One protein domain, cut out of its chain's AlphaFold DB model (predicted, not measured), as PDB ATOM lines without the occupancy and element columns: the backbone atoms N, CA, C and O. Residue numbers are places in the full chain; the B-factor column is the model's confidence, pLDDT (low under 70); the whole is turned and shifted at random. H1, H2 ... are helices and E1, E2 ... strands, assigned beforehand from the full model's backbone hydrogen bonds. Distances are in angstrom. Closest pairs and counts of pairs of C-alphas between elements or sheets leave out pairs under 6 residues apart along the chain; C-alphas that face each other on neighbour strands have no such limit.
ATOM      1  N   LEU A  15     -40.223   3.230  14.002       88.81
ATOM      2  CA  LEU A  15     -40.305   4.659  14.298       88.81
ATOM      3  C   LEU A  15     -39.442   5.489  13.334       88.81
ATOM      4  O   LEU A  15     -38.319   5.128  12.991       88.81
ATOM      5  N   GLY A  16     -39.972   6.636  12.904       87.31
ATOM      6  CA  GLY A  16     -39.284   7.547  11.982       87.31
ATOM      7  C   GLY A  16     -39.278   7.096  10.515       87.31
ATOM      8  O   GLY A  16     -38.634   7.740   9.687       87.31
ATOM      9  N   CYS A  17     -39.994   6.023  10.165       92.31
ATOM     10  CA  CYS A  17     -40.156   5.593   8.780       92.31
ATOM     11  C   CYS A  17     -41.341   6.304   8.109       92.31
ATOM     12  O   CYS A  17     -42.501   6.009   8.395       92.31
ATOM     13  N   HIS A  18     -41.046   7.173   7.139       95.06
ATOM     14  CA  HIS A  18     -42.062   7.934   6.406       95.06
ATOM     15  C   HIS A  18     -43.127   7.047   5.738       95.06
ATOM     16  O   HIS A  18     -44.319   7.315   5.854       95.06
ATOM     17  N   LEU A  19     -42.709   5.946   5.102       96.19
ATOM     18  CA  LEU A  19     -43.633   5.019   4.442       96.19
ATOM     19  C   LEU A  19     -44.581   4.349   5.448       96.19
ATOM     20  O   LEU A  19     -45.750   4.123   5.144       96.19
ATOM     21  N   CYS A  20     -44.104   4.059   6.664       96.38
ATOM     22  CA  CYS A  20     -44.943   3.499   7.724       96.38
ATOM     23  C   CYS A  20     -46.022   4.490   8.175       96.38
ATOM     24  O   CYS A  20     -47.158   4.076   8.414       96.38
ATOM     25  N   ASP A  21     -45.701   5.786   8.231       95.75
ATOM     26  CA  ASP A  21     -46.680   6.831   8.533       95.75
ATOM     27  C   ASP A  21     -47.761   6.916   7.445       95.75
ATOM     28  O   ASP A  21     -48.951   6.980   7.765       95.75
ATOM     29  N   GLU A  22     -47.375   6.851   6.166       96.56
ATOM     30  CA  GLU A  22     -48.318   6.824   5.038       96.56
ATOM     31  C   GLU A  22     -49.236   5.593   5.090       96.56
ATOM     32  O   GLU A  22     -50.461   5.713   4.998       96.56
ATOM     33  N   ALA A  23     -48.669   4.408   5.325       97.38
ATOM     34  CA  ALA A  23     -49.429   3.171   5.481       97.38
ATOM     35  C   ALA A  23     -50.416   3.228   6.663       97.38
ATOM     36  O   ALA A  23     -51.571   2.811   6.542       97.38
ATOM     37  N   ALA A  24     -49.998   3.795   7.798       96.50
ATOM     38  CA  ALA A  24     -50.861   4.002   8.957       96.50
ATOM     39  C   ALA A  24     -51.999   5.002   8.678       96.50
ATOM     40  O   ALA A  24     -53.082   4.881   9.255       96.50
ATOM     41  N   GLN A  25     -51.786   5.999   7.814       96.62
ATOM     42  CA  GLN A  25     -52.856   6.896   7.361       96.62
ATOM     43  C   GLN A  25     -53.852   6.172   6.448       96.62
ATOM     44  O   GLN A  25     -55.059   6.319   6.634       96.62
ATOM     45  N   LEU A  26     -53.377   5.328   5.526       97.06
ATOM     46  CA  LEU A  26     -54.254   4.509   4.679       97.06
ATOM     47  C   LEU A  26     -55.164   3.590   5.507       97.06
ATOM     48  O   LEU A  26     -56.359   3.499   5.227       97.06
ATOM     49  N   LEU A  27     -54.636   2.964   6.565       97.06
ATOM     50  CA  LEU A  27     -55.435   2.158   7.497       97.06
ATOM     51  C   LEU A  27     -56.499   2.985   8.227       97.06
ATOM     52  O   LEU A  27     -57.634   2.532   8.357       97.06
ATOM     53  N   ARG A  28     -56.174   4.213   8.654       96.56
ATOM     54  CA  ARG A  28     -57.154   5.129   9.269       96.56
ATOM     55  C   ARG A  28     -58.274   5.506   8.304       96.56
ATOM     56  O   ARG A  28     -59.436   5.518   8.701       96.56
ATOM     57  N   TYR A  29     -57.949   5.771   7.039       96.19
ATOM     58  CA  TYR A  29     -58.965   6.013   6.015       96.19
ATOM     59  C   TYR A  29     -59.834   4.777   5.769       96.19
ATOM     60  O   TYR A  29     -61.048   4.906   5.647       96.19
ATOM     61  N   ALA A  30     -59.250   3.577   5.764       95.88
ATOM     62  CA  ALA A  30     -60.015   2.342   5.626       95.88
ATOM     63  C   ALA A  30     -60.952   2.101   6.818       95.88
ATOM     64  O   ALA A  30     -62.097   1.708   6.605       95.88
ATOM     65  N   GLN A  31     -60.521   2.403   8.050       94.88
ATOM     66  CA  GLN A  31     -61.374   2.303   9.243       94.88
ATOM     67  C   GLN A  31     -62.608   3.218   9.195       94.88
ATOM     68  O   GLN A  31     -63.613   2.927   9.841       94.88
ATOM     69  N   ALA A  32     -62.565   4.306   8.419       93.19
ATOM     70  CA  ALA A  32     -63.735   5.156   8.195       93.19
ATOM     71  C   ALA A  32     -64.791   4.497   7.281       93.19
ATOM     72  O   ALA A  32     -65.945   4.922   7.283       93.19
ATOM     73  N   VAL A  33     -64.408   3.473   6.508       93.31
ATOM     74  CA  VAL A  33     -65.266   2.793   5.522       93.31
ATOM     75  C   VAL A  33     -65.690   1.399   5.995       93.31
ATOM     76  O   VAL A  33     -66.807   0.969   5.720       93.31
ATOM     77  N   THR A  34     -64.826   0.688   6.717       93.38
ATOM     78  CA  THR A  34     -65.063  -0.689   7.173       93.38
ATOM     79  C   THR A  34     -64.461  -0.928   8.556       93.38
ATOM     80  O   THR A  34     -63.499  -0.275   8.953       93.38
ATOM     81  N   ARG A  35     -65.052  -1.846   9.327       91.81
ATOM     82  CA  ARG A  35     -64.656  -2.100  10.718       91.81
ATOM     83  C   ARG A  35     -63.593  -3.187  10.790       91.81
ATOM     84  O   ARG A  35     -63.859  -4.338  10.468       91.81
ATOM     85  N   PHE A  36     -62.429  -2.821  11.301       94.19
ATOM     86  CA  PHE A  36     -61.385  -3.746  11.723       94.19
ATOM     87  C   PHE A  36     -60.513  -3.060  12.774       94.19
ATOM     88  O   PHE A  36     -60.334  -1.837  12.754       94.19
ATOM     89  N   ASP A  37     -59.951  -3.855  13.674       94.81
ATOM     90  CA  ASP A  37     -58.959  -3.392  14.634       94.81
ATOM     91  C   ASP A  37     -57.559  -3.649  14.085       94.81
ATOM     92  O   ASP A  37     -57.292  -4.687  13.471       94.81
ATOM     93  N   TRP A  38     -56.647  -2.711  14.318       95.62
ATOM     94  CA  TRP A  38     -55.253  -2.850  13.920       95.62
ATOM     95  C   TRP A  38     -54.327  -2.186  14.935       95.62
ATOM     96  O   TRP A  38     -54.725  -1.295  15.685       95.62
ATOM     97  N   ARG A  39     -53.072  -2.631  14.952       94.94
ATOM     98  CA  ARG A  39     -51.997  -2.042  15.756       94.94
ATOM     99  C   ARG A  39     -50.706  -1.966  14.958       94.94
ATOM    100  O   ARG A  39     -50.487  -2.762  14.044       94.94
ATOM    101  N   VAL A  40     -49.842  -1.036  15.344       94.56
ATOM    102  CA  VAL A  40     -48.458  -0.990  14.864       94.56
ATOM    103  C   VAL A  40     -47.616  -1.941  15.710       94.56
ATOM    104  O   VAL A  40     -47.777  -1.990  16.929       94.56
ATOM    105  N   LEU A  41     -46.734  -2.694  15.060       94.75
ATOM    106  CA  LEU A  41     -45.658  -3.436  15.709       94.75
ATOM    107  C   LEU A  41     -44.330  -2.895  15.192       94.75
ATOM    108  O   LEU A  41     -44.087  -2.929  13.981       94.75
ATOM    109  N   ASP A  42     -43.494  -2.396  16.102       95.69
ATOM    110  CA  ASP A  42     -42.136  -1.998  15.752       95.69
ATOM    111  C   ASP A  42     -41.303  -3.256  15.506       95.69
ATOM    112  O   ASP A  42     -41.220  -4.146  16.354       95.69
ATOM    113  N   ILE A  43     -40.696  -3.354  14.325       95.50
ATOM    114  CA  ILE A  43     -39.832  -4.483  13.992       95.50
ATOM    115  C   ILE A  43     -38.583  -4.524  14.877       95.50
ATOM    116  O   ILE A  43     -38.002  -5.597  15.010       95.50
ATOM    117  N   ALA A  44     -38.194  -3.401  15.493       94.50
ATOM    118  CA  ALA A  44     -37.089  -3.338  16.447       94.50
ATOM    119  C   ALA A  44     -37.363  -4.127  17.743       94.50
ATOM    120  O   ALA A  44     -36.418  -4.532  18.415       94.50
ATOM    121  N   ASP A  45     -38.635  -4.393  18.063       94.44
ATOM    122  CA  ASP A  45     -39.037  -5.197  19.225       94.44
ATOM    123  C   ASP A  45     -39.125  -6.706  18.906       94.44
ATOM    124  O   ASP A  45     -39.436  -7.524  19.776       94.44
ATOM    125  N   LEU A  46     -38.890  -7.103  17.649       92.12
ATOM    126  CA  LEU A  46     -38.955  -8.498  17.210       92.12
ATOM    127  C   LEU A  46     -37.603  -9.209  17.375       92.12
ATOM    128  O   LEU A  46     -36.557  -8.566  17.352       92.12
ATOM    129  N   PRO A  47     -37.583 -10.557  17.448       95.12
ATOM    130  CA  PRO A  47     -36.333 -11.310  17.387       95.12
ATOM    131  C   PRO A  47     -35.528 -10.970  16.125       95.12
ATOM    132  O   PRO A  47     -36.110 -10.888  15.041       95.12
ATOM    133  N   ASP A  48     -34.201 -10.882  16.240       93.38
ATOM    134  CA  ASP A  48     -33.282 -10.418  15.186       93.38
ATOM    135  C   ASP A  48     -33.564 -11.011  13.801       93.38
ATOM    136  O   ASP A  48     -33.615 -10.297  12.802       93.38
ATOM    137  N   ALA A  49     -33.802 -12.325  13.726       93.38
ATOM    138  CA  ALA A  49     -34.082 -13.002  12.462       93.38
ATOM    139  C   ALA A  49     -35.364 -12.489  11.776       93.38
ATOM    140  O   ALA A  49     -35.423 -12.416  10.549       93.38
ATOM    141  N   GLN A  50     -36.393 -12.130  12.550       91.88
ATOM    142  CA  GLN A  50     -37.638 -11.565  12.026       91.88
ATOM    143  C   GLN A  50     -37.478 -10.091  11.665       91.88
ATOM    144  O   GLN A  50     -37.941  -9.688  10.600       91.88
ATOM    145  N   MET A  51     -36.790  -9.318  12.512       94.44
ATOM    146  CA  MET A  51     -36.458  -7.921  12.231       94.44
ATOM    147  C   MET A  51     -35.705  -7.807  10.899       94.44
ATOM    148  O   MET A  51     -36.144  -7.092  10.002       94.44
ATOM    149  N   LEU A  52     -34.627  -8.579  10.721       94.25
ATOM    150  CA  LEU A  52     -33.824  -8.588   9.494       94.25
ATOM    151  C   LEU A  52     -34.631  -9.007   8.262       94.25
ATOM    152  O   LEU A  52     -34.430  -8.465   7.182       94.25
ATOM    153  N   ALA A  53     -35.568  -9.947   8.413       92.88
ATOM    154  CA  ALA A  53     -36.417 -10.392   7.313       92.88
ATOM    155  C   ALA A  53     -37.476  -9.357   6.882       92.88
ATOM    156  O   ALA A  53     -38.062  -9.530   5.807       92.88
ATOM    157  N   LEU A  54     -37.755  -8.350   7.718       93.81
ATOM    158  CA  LEU A  54     -38.735  -7.284   7.481       93.81
ATOM    159  C   LEU A  54     -38.092  -5.923   7.188       93.81
ATOM    160  O   LEU A  54     -38.761  -5.076   6.602       93.81
ATOM    161  N   ALA A  55     -36.833  -5.706   7.574       93.44
ATOM    162  CA  ALA A  55     -36.158  -4.408   7.517       93.44
ATOM    163  C   ALA A  55     -36.184  -3.741   6.128       93.44
ATOM    164  O   ALA A  55     -36.251  -2.520   6.041       93.44
ATOM    165  N   ASP A  56     -36.175  -4.530   5.050       93.06
ATOM    166  CA  ASP A  56     -36.228  -4.070   3.656       93.06
ATOM    167  C   ASP A  56     -37.641  -4.077   3.043       93.06
ATOM    168  O   ASP A  56     -37.812  -3.751   1.870       93.06
ATOM    169  N   LYS A  57     -38.659  -4.466   3.819       94.38
ATOM    170  CA  LYS A  57     -40.046  -4.658   3.359       94.38
ATOM    171  C   LYS A  57     -41.055  -3.773   4.069       94.38
ATOM    172  O   LYS A  57     -42.194  -3.701   3.615       94.38
ATOM    173  N   ILE A  58     -40.686  -3.158   5.193       95.38
ATOM    174  CA  ILE A  58     -41.609  -2.291   5.921       95.38
ATOM    175  C   ILE A  58     -42.047  -1.095   5.052       95.38
ATOM    176  O   ILE A  58     -41.223  -0.517   4.342       95.38
ATOM    177  N   PRO A  59     -43.323  -0.683   5.126       97.31
ATOM    178  CA  PRO A  59     -44.372  -1.265   5.958       97.31
ATOM    179  C   PRO A  59     -44.978  -2.557   5.383       97.31
ATOM    180  O   PRO A  59     -45.237  -2.675   4.187       97.31
ATOM    181  N   VAL A  60     -45.285  -3.511   6.267       97.12
ATOM    182  CA  VAL A  60     -45.996  -4.754   5.920       97.12
ATOM    183  C   VAL A  60     -47.265  -4.858   6.751       97.12
ATOM    184  O   VAL A  60     -47.210  -4.818   7.976       97.12
ATOM    185  N   LEU A  61     -48.412  -5.030   6.102       96.50
ATOM    186  CA  LEU A  61     -49.697  -5.206   6.764       96.50
ATOM    187  C   LEU A  61     -50.087  -6.686   6.772       96.50
ATOM    188  O   LEU A  61     -50.335  -7.279   5.724       96.50
ATOM    189  N   ALA A  62     -50.185  -7.281   7.956       95.38
ATOM    190  CA  ALA A  62     -50.715  -8.623   8.139       95.38
ATOM    191  C   ALA A  62     -52.178  -8.566   8.600       95.38
ATOM    192  O   ALA A  62     -52.521  -7.922   9.592       95.38
ATOM    193  N   THR A  63     -53.034  -9.277   7.877       93.69
ATOM    194  CA  THR A  63     -54.484  -9.372   8.097       93.69
ATOM    195  C   THR A  63     -54.879 -10.845   8.258       93.69
ATOM    196  O   THR A  63     -54.129 -11.724   7.821       93.69
ATOM    197  N   PRO A  64     -56.071 -11.166   8.792       90.81
ATOM    198  CA  PRO A  64     -56.571 -12.540   8.828       90.81
ATOM    199  C   PRO A  64     -56.678 -13.199   7.443       90.81
ATOM    200  O   PRO A  64     -56.649 -14.421   7.342       90.81
ATOM    201  N   ARG A  65     -56.802 -12.404   6.370       90.88
ATOM    202  CA  ARG A  65     -56.945 -12.892   4.988       90.88
ATOM    203  C   ARG A  65     -55.621 -13.020   4.237       90.88
ATOM    204  O   ARG A  65     -55.610 -13.562   3.137       90.88
ATOM    205  N   GLY A  66     -54.520 -12.525   4.797       92.25
ATOM    206  CA  GLY A  66     -53.216 -12.534   4.140       92.25
ATOM    207  C   GLY A  66     -52.372 -11.308   4.459       92.25
ATOM    208  O   GLY A  66     -52.684 -10.533   5.366       92.25
ATOM    209  N   ILE A  67     -51.293 -11.144   3.700       93.94
ATOM    210  CA  ILE A  67     -50.289 -10.099   3.902       93.94
ATOM    211  C   ILE A  67     -50.281  -9.161   2.696       93.94
ATOM    212  O   ILE A  67     -50.301  -9.626   1.559       93.94
ATOM    213  N   LEU A  68     -50.208  -7.860   2.963       95.94
ATOM    214  CA  LEU A  68     -49.994  -6.808   1.978       95.94
ATOM    215  C   LEU A  68     -48.630  -6.160   2.241       95.94
ATOM    216  O   LEU A  68     -48.384  -5.617   3.319       95.94
ATOM    217  N   CYS A  69     -47.734  -6.240   1.262       95.31
ATOM    218  CA  CYS A  69     -46.459  -5.526   1.282       95.31
ATOM    219  C   CYS A  69     -46.649  -4.168   0.612       95.31
ATOM    220  O   CYS A  69     -47.318  -4.090  -0.416       95.31
ATOM    221  N   TYR A  70     -46.069  -3.112   1.175       94.44
ATOM    222  CA  TYR A  70     -46.138  -1.797   0.547       94.44
ATOM    223  C   TYR A  70     -45.444  -1.795  -0.830       94.44
ATOM    224  O   TYR A  70     -44.402  -2.441  -0.980       94.44
ATOM    225  N   PRO A  71     -45.965  -1.059  -1.829       95.88
ATOM    226  CA  PRO A  71     -47.170  -0.226  -1.788       95.88
ATOM    227  C   PRO A  71     -48.470  -1.038  -1.842       95.88
ATOM    228  O   PRO A  71     -48.603  -1.962  -2.634       95.88
ATOM    229  N   PHE A  72     -49.448  -0.630  -1.032       95.94
ATOM    230  CA  PHE A  72     -50.833  -1.103  -1.092       95.94
ATOM    231  C   PHE A  72     -51.799   0.083  -1.058       95.94
ATOM    232  O   PHE A  72     -51.452   1.185  -0.632       95.94
ATOM    233  N   THR A  73     -53.024  -0.143  -1.511       96.50
ATOM    234  CA  THR A  73     -54.034   0.892  -1.738       96.50
ATOM    235  C   THR A  73     -55.231   0.756  -0.800       96.50
ATOM    236  O   THR A  73     -55.492  -0.299  -0.225       96.50
ATOM    237  N   LEU A  74     -56.011   1.834  -0.666       95.62
ATOM    238  CA  LEU A  74     -57.236   1.828   0.137       95.62
ATOM    239  C   LEU A  74     -58.219   0.703  -0.268       95.62
ATOM    240  O   LEU A  74     -58.707   0.015   0.631       95.62
ATOM    241  N   PRO A  75     -58.490   0.446  -1.568       95.31
ATOM    242  CA  PRO A  75     -59.349  -0.667  -1.974       95.31
ATOM    243  C   PRO A  75     -58.826  -2.047  -1.559       95.31
ATOM    244  O   PRO A  75     -59.625  -2.878  -1.138       95.31
ATOM    245  N   GLU A  76     -57.512  -2.291  -1.626       96.19
ATOM    246  CA  GLU A  76     -56.916  -3.564  -1.183       96.19
ATOM    247  C   GLU A  76     -57.118  -3.775   0.323       96.19
ATOM    248  O   GLU A  76     -57.533  -4.850   0.754       96.19
ATOM    249  N   ILE A  77     -56.922  -2.725   1.127       96.19
ATOM    250  CA  ILE A  77     -57.180  -2.769   2.573       96.19
ATOM    251  C   ILE A  77     -58.660  -3.077   2.843       96.19
ATOM    252  O   ILE A  77     -58.977  -3.965   3.633       96.19
ATOM    253  N   VAL A  78     -59.583  -2.388   2.164       94.88
ATOM    254  CA  VAL A  78     -61.029  -2.604   2.343       94.88
ATOM    255  C   VAL A  78     -61.439  -4.020   1.924       94.88
ATOM    256  O   VAL A  78     -62.195  -4.674   2.640       94.88
ATOM    257  N   GLN A  79     -60.890  -4.544   0.825       94.00
ATOM    258  CA  GLN A  79     -61.134  -5.920   0.393       94.00
ATOM    259  C   GLN A  79     -60.709  -6.930   1.469       94.00
ATOM    260  O   GLN A  79     -61.420  -7.906   1.720       94.00
ATOM    261  N   HIS A  80     -59.587  -6.683   2.147       93.19
ATOM    262  CA  HIS A  80     -59.115  -7.528   3.241       93.19
ATOM    263  C   HIS A  80     -60.007  -7.466   4.494       93.19
ATOM    264  O   HIS A  80     -60.079  -8.449   5.231       93.19
ATOM    265  N   ALA A  81     -60.729  -6.366   4.720       89.44
ATOM    266  CA  ALA A  81     -61.623  -6.198   5.872       89.44
ATOM    267  C   ALA A  81     -62.952  -6.952   5.731       89.44
ATOM    268  O   ALA A  81     -63.673  -7.105   6.711       89.44
ATOM    269  N   GLY A  82     -63.243  -7.472   4.537       75.75
ATOM    270  CA  GLY A  82     -64.537  -8.067   4.221       75.75
ATOM    271  C   GLY A  82     -65.397  -7.049   3.492       75.75
ATOM    272  O   GLY A  82     -66.206  -6.367   4.112       75.75
TER     273      GLY A  82
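What this domain is: This is residues 15 to 82 of the 83 residues of an uncharacterized protein of Moraxella atlantae (UniProt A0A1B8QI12). A long helix, H1, runs along the longest axis, and the extended strand E1 folds back near it. The small hairpin E2 and E3 lies between two short helices at the two ends, H2 at one and H3 at the other, where H3 packs on the last part of H1. The 68 printed residues hold three named helices and three named strands, in the order H1, E1, H2, E2, E3, H3; the class is mixed, helices and strands, and the sheet E2 - E3 is antiparallel. The whole is compact, with a radius of gyration of the C-alphas of 12.1 A, and spans 35 by 23 by 19 A, only just elongated.

Where its parts are: H1, residues 18 to 31, is 20.3 A long and begins at C-alpha 18 (-42.062, 7.934, 6.406). E1, residues 38 to 42, measures 13.3 A. H2 is residues 48 to 54, E2 is 60 to 63 and E3 is 66 to 69. H3, residues 74 to 82, is 13.0 A long and ends at C-alpha 82 (-64.537, -8.067, 4.221).

How they stand to each other: H1 touches H3 with residues 26 to 30 alone, the closest C-alphas being those of Ala 30 and Val 78, 6.0 A apart, at a steep tilt of 51 degrees, the same way. H1 and E1 are near each other, with 8 pairs of C-alphas within 10 A. E1 pairs with no named strand. E2 and E3 form an antiparallel hairpin at 163 degrees, with N 61 and O 68 within hydrogen-bond range at 2.8 A. H2 and H3 are apart. In H1 and H2 every O i to N i+4 pair is within hydrogen-bond range; in H3, 4 of 5.

The domain as a whole: The C-alphas farthest apart, of Val 33 and Asp 48, are 35.9 A apart. The printed part has no cut. The link H1 to E1 is short; the other four are tight. No printed residue is under 70 in pLDDT.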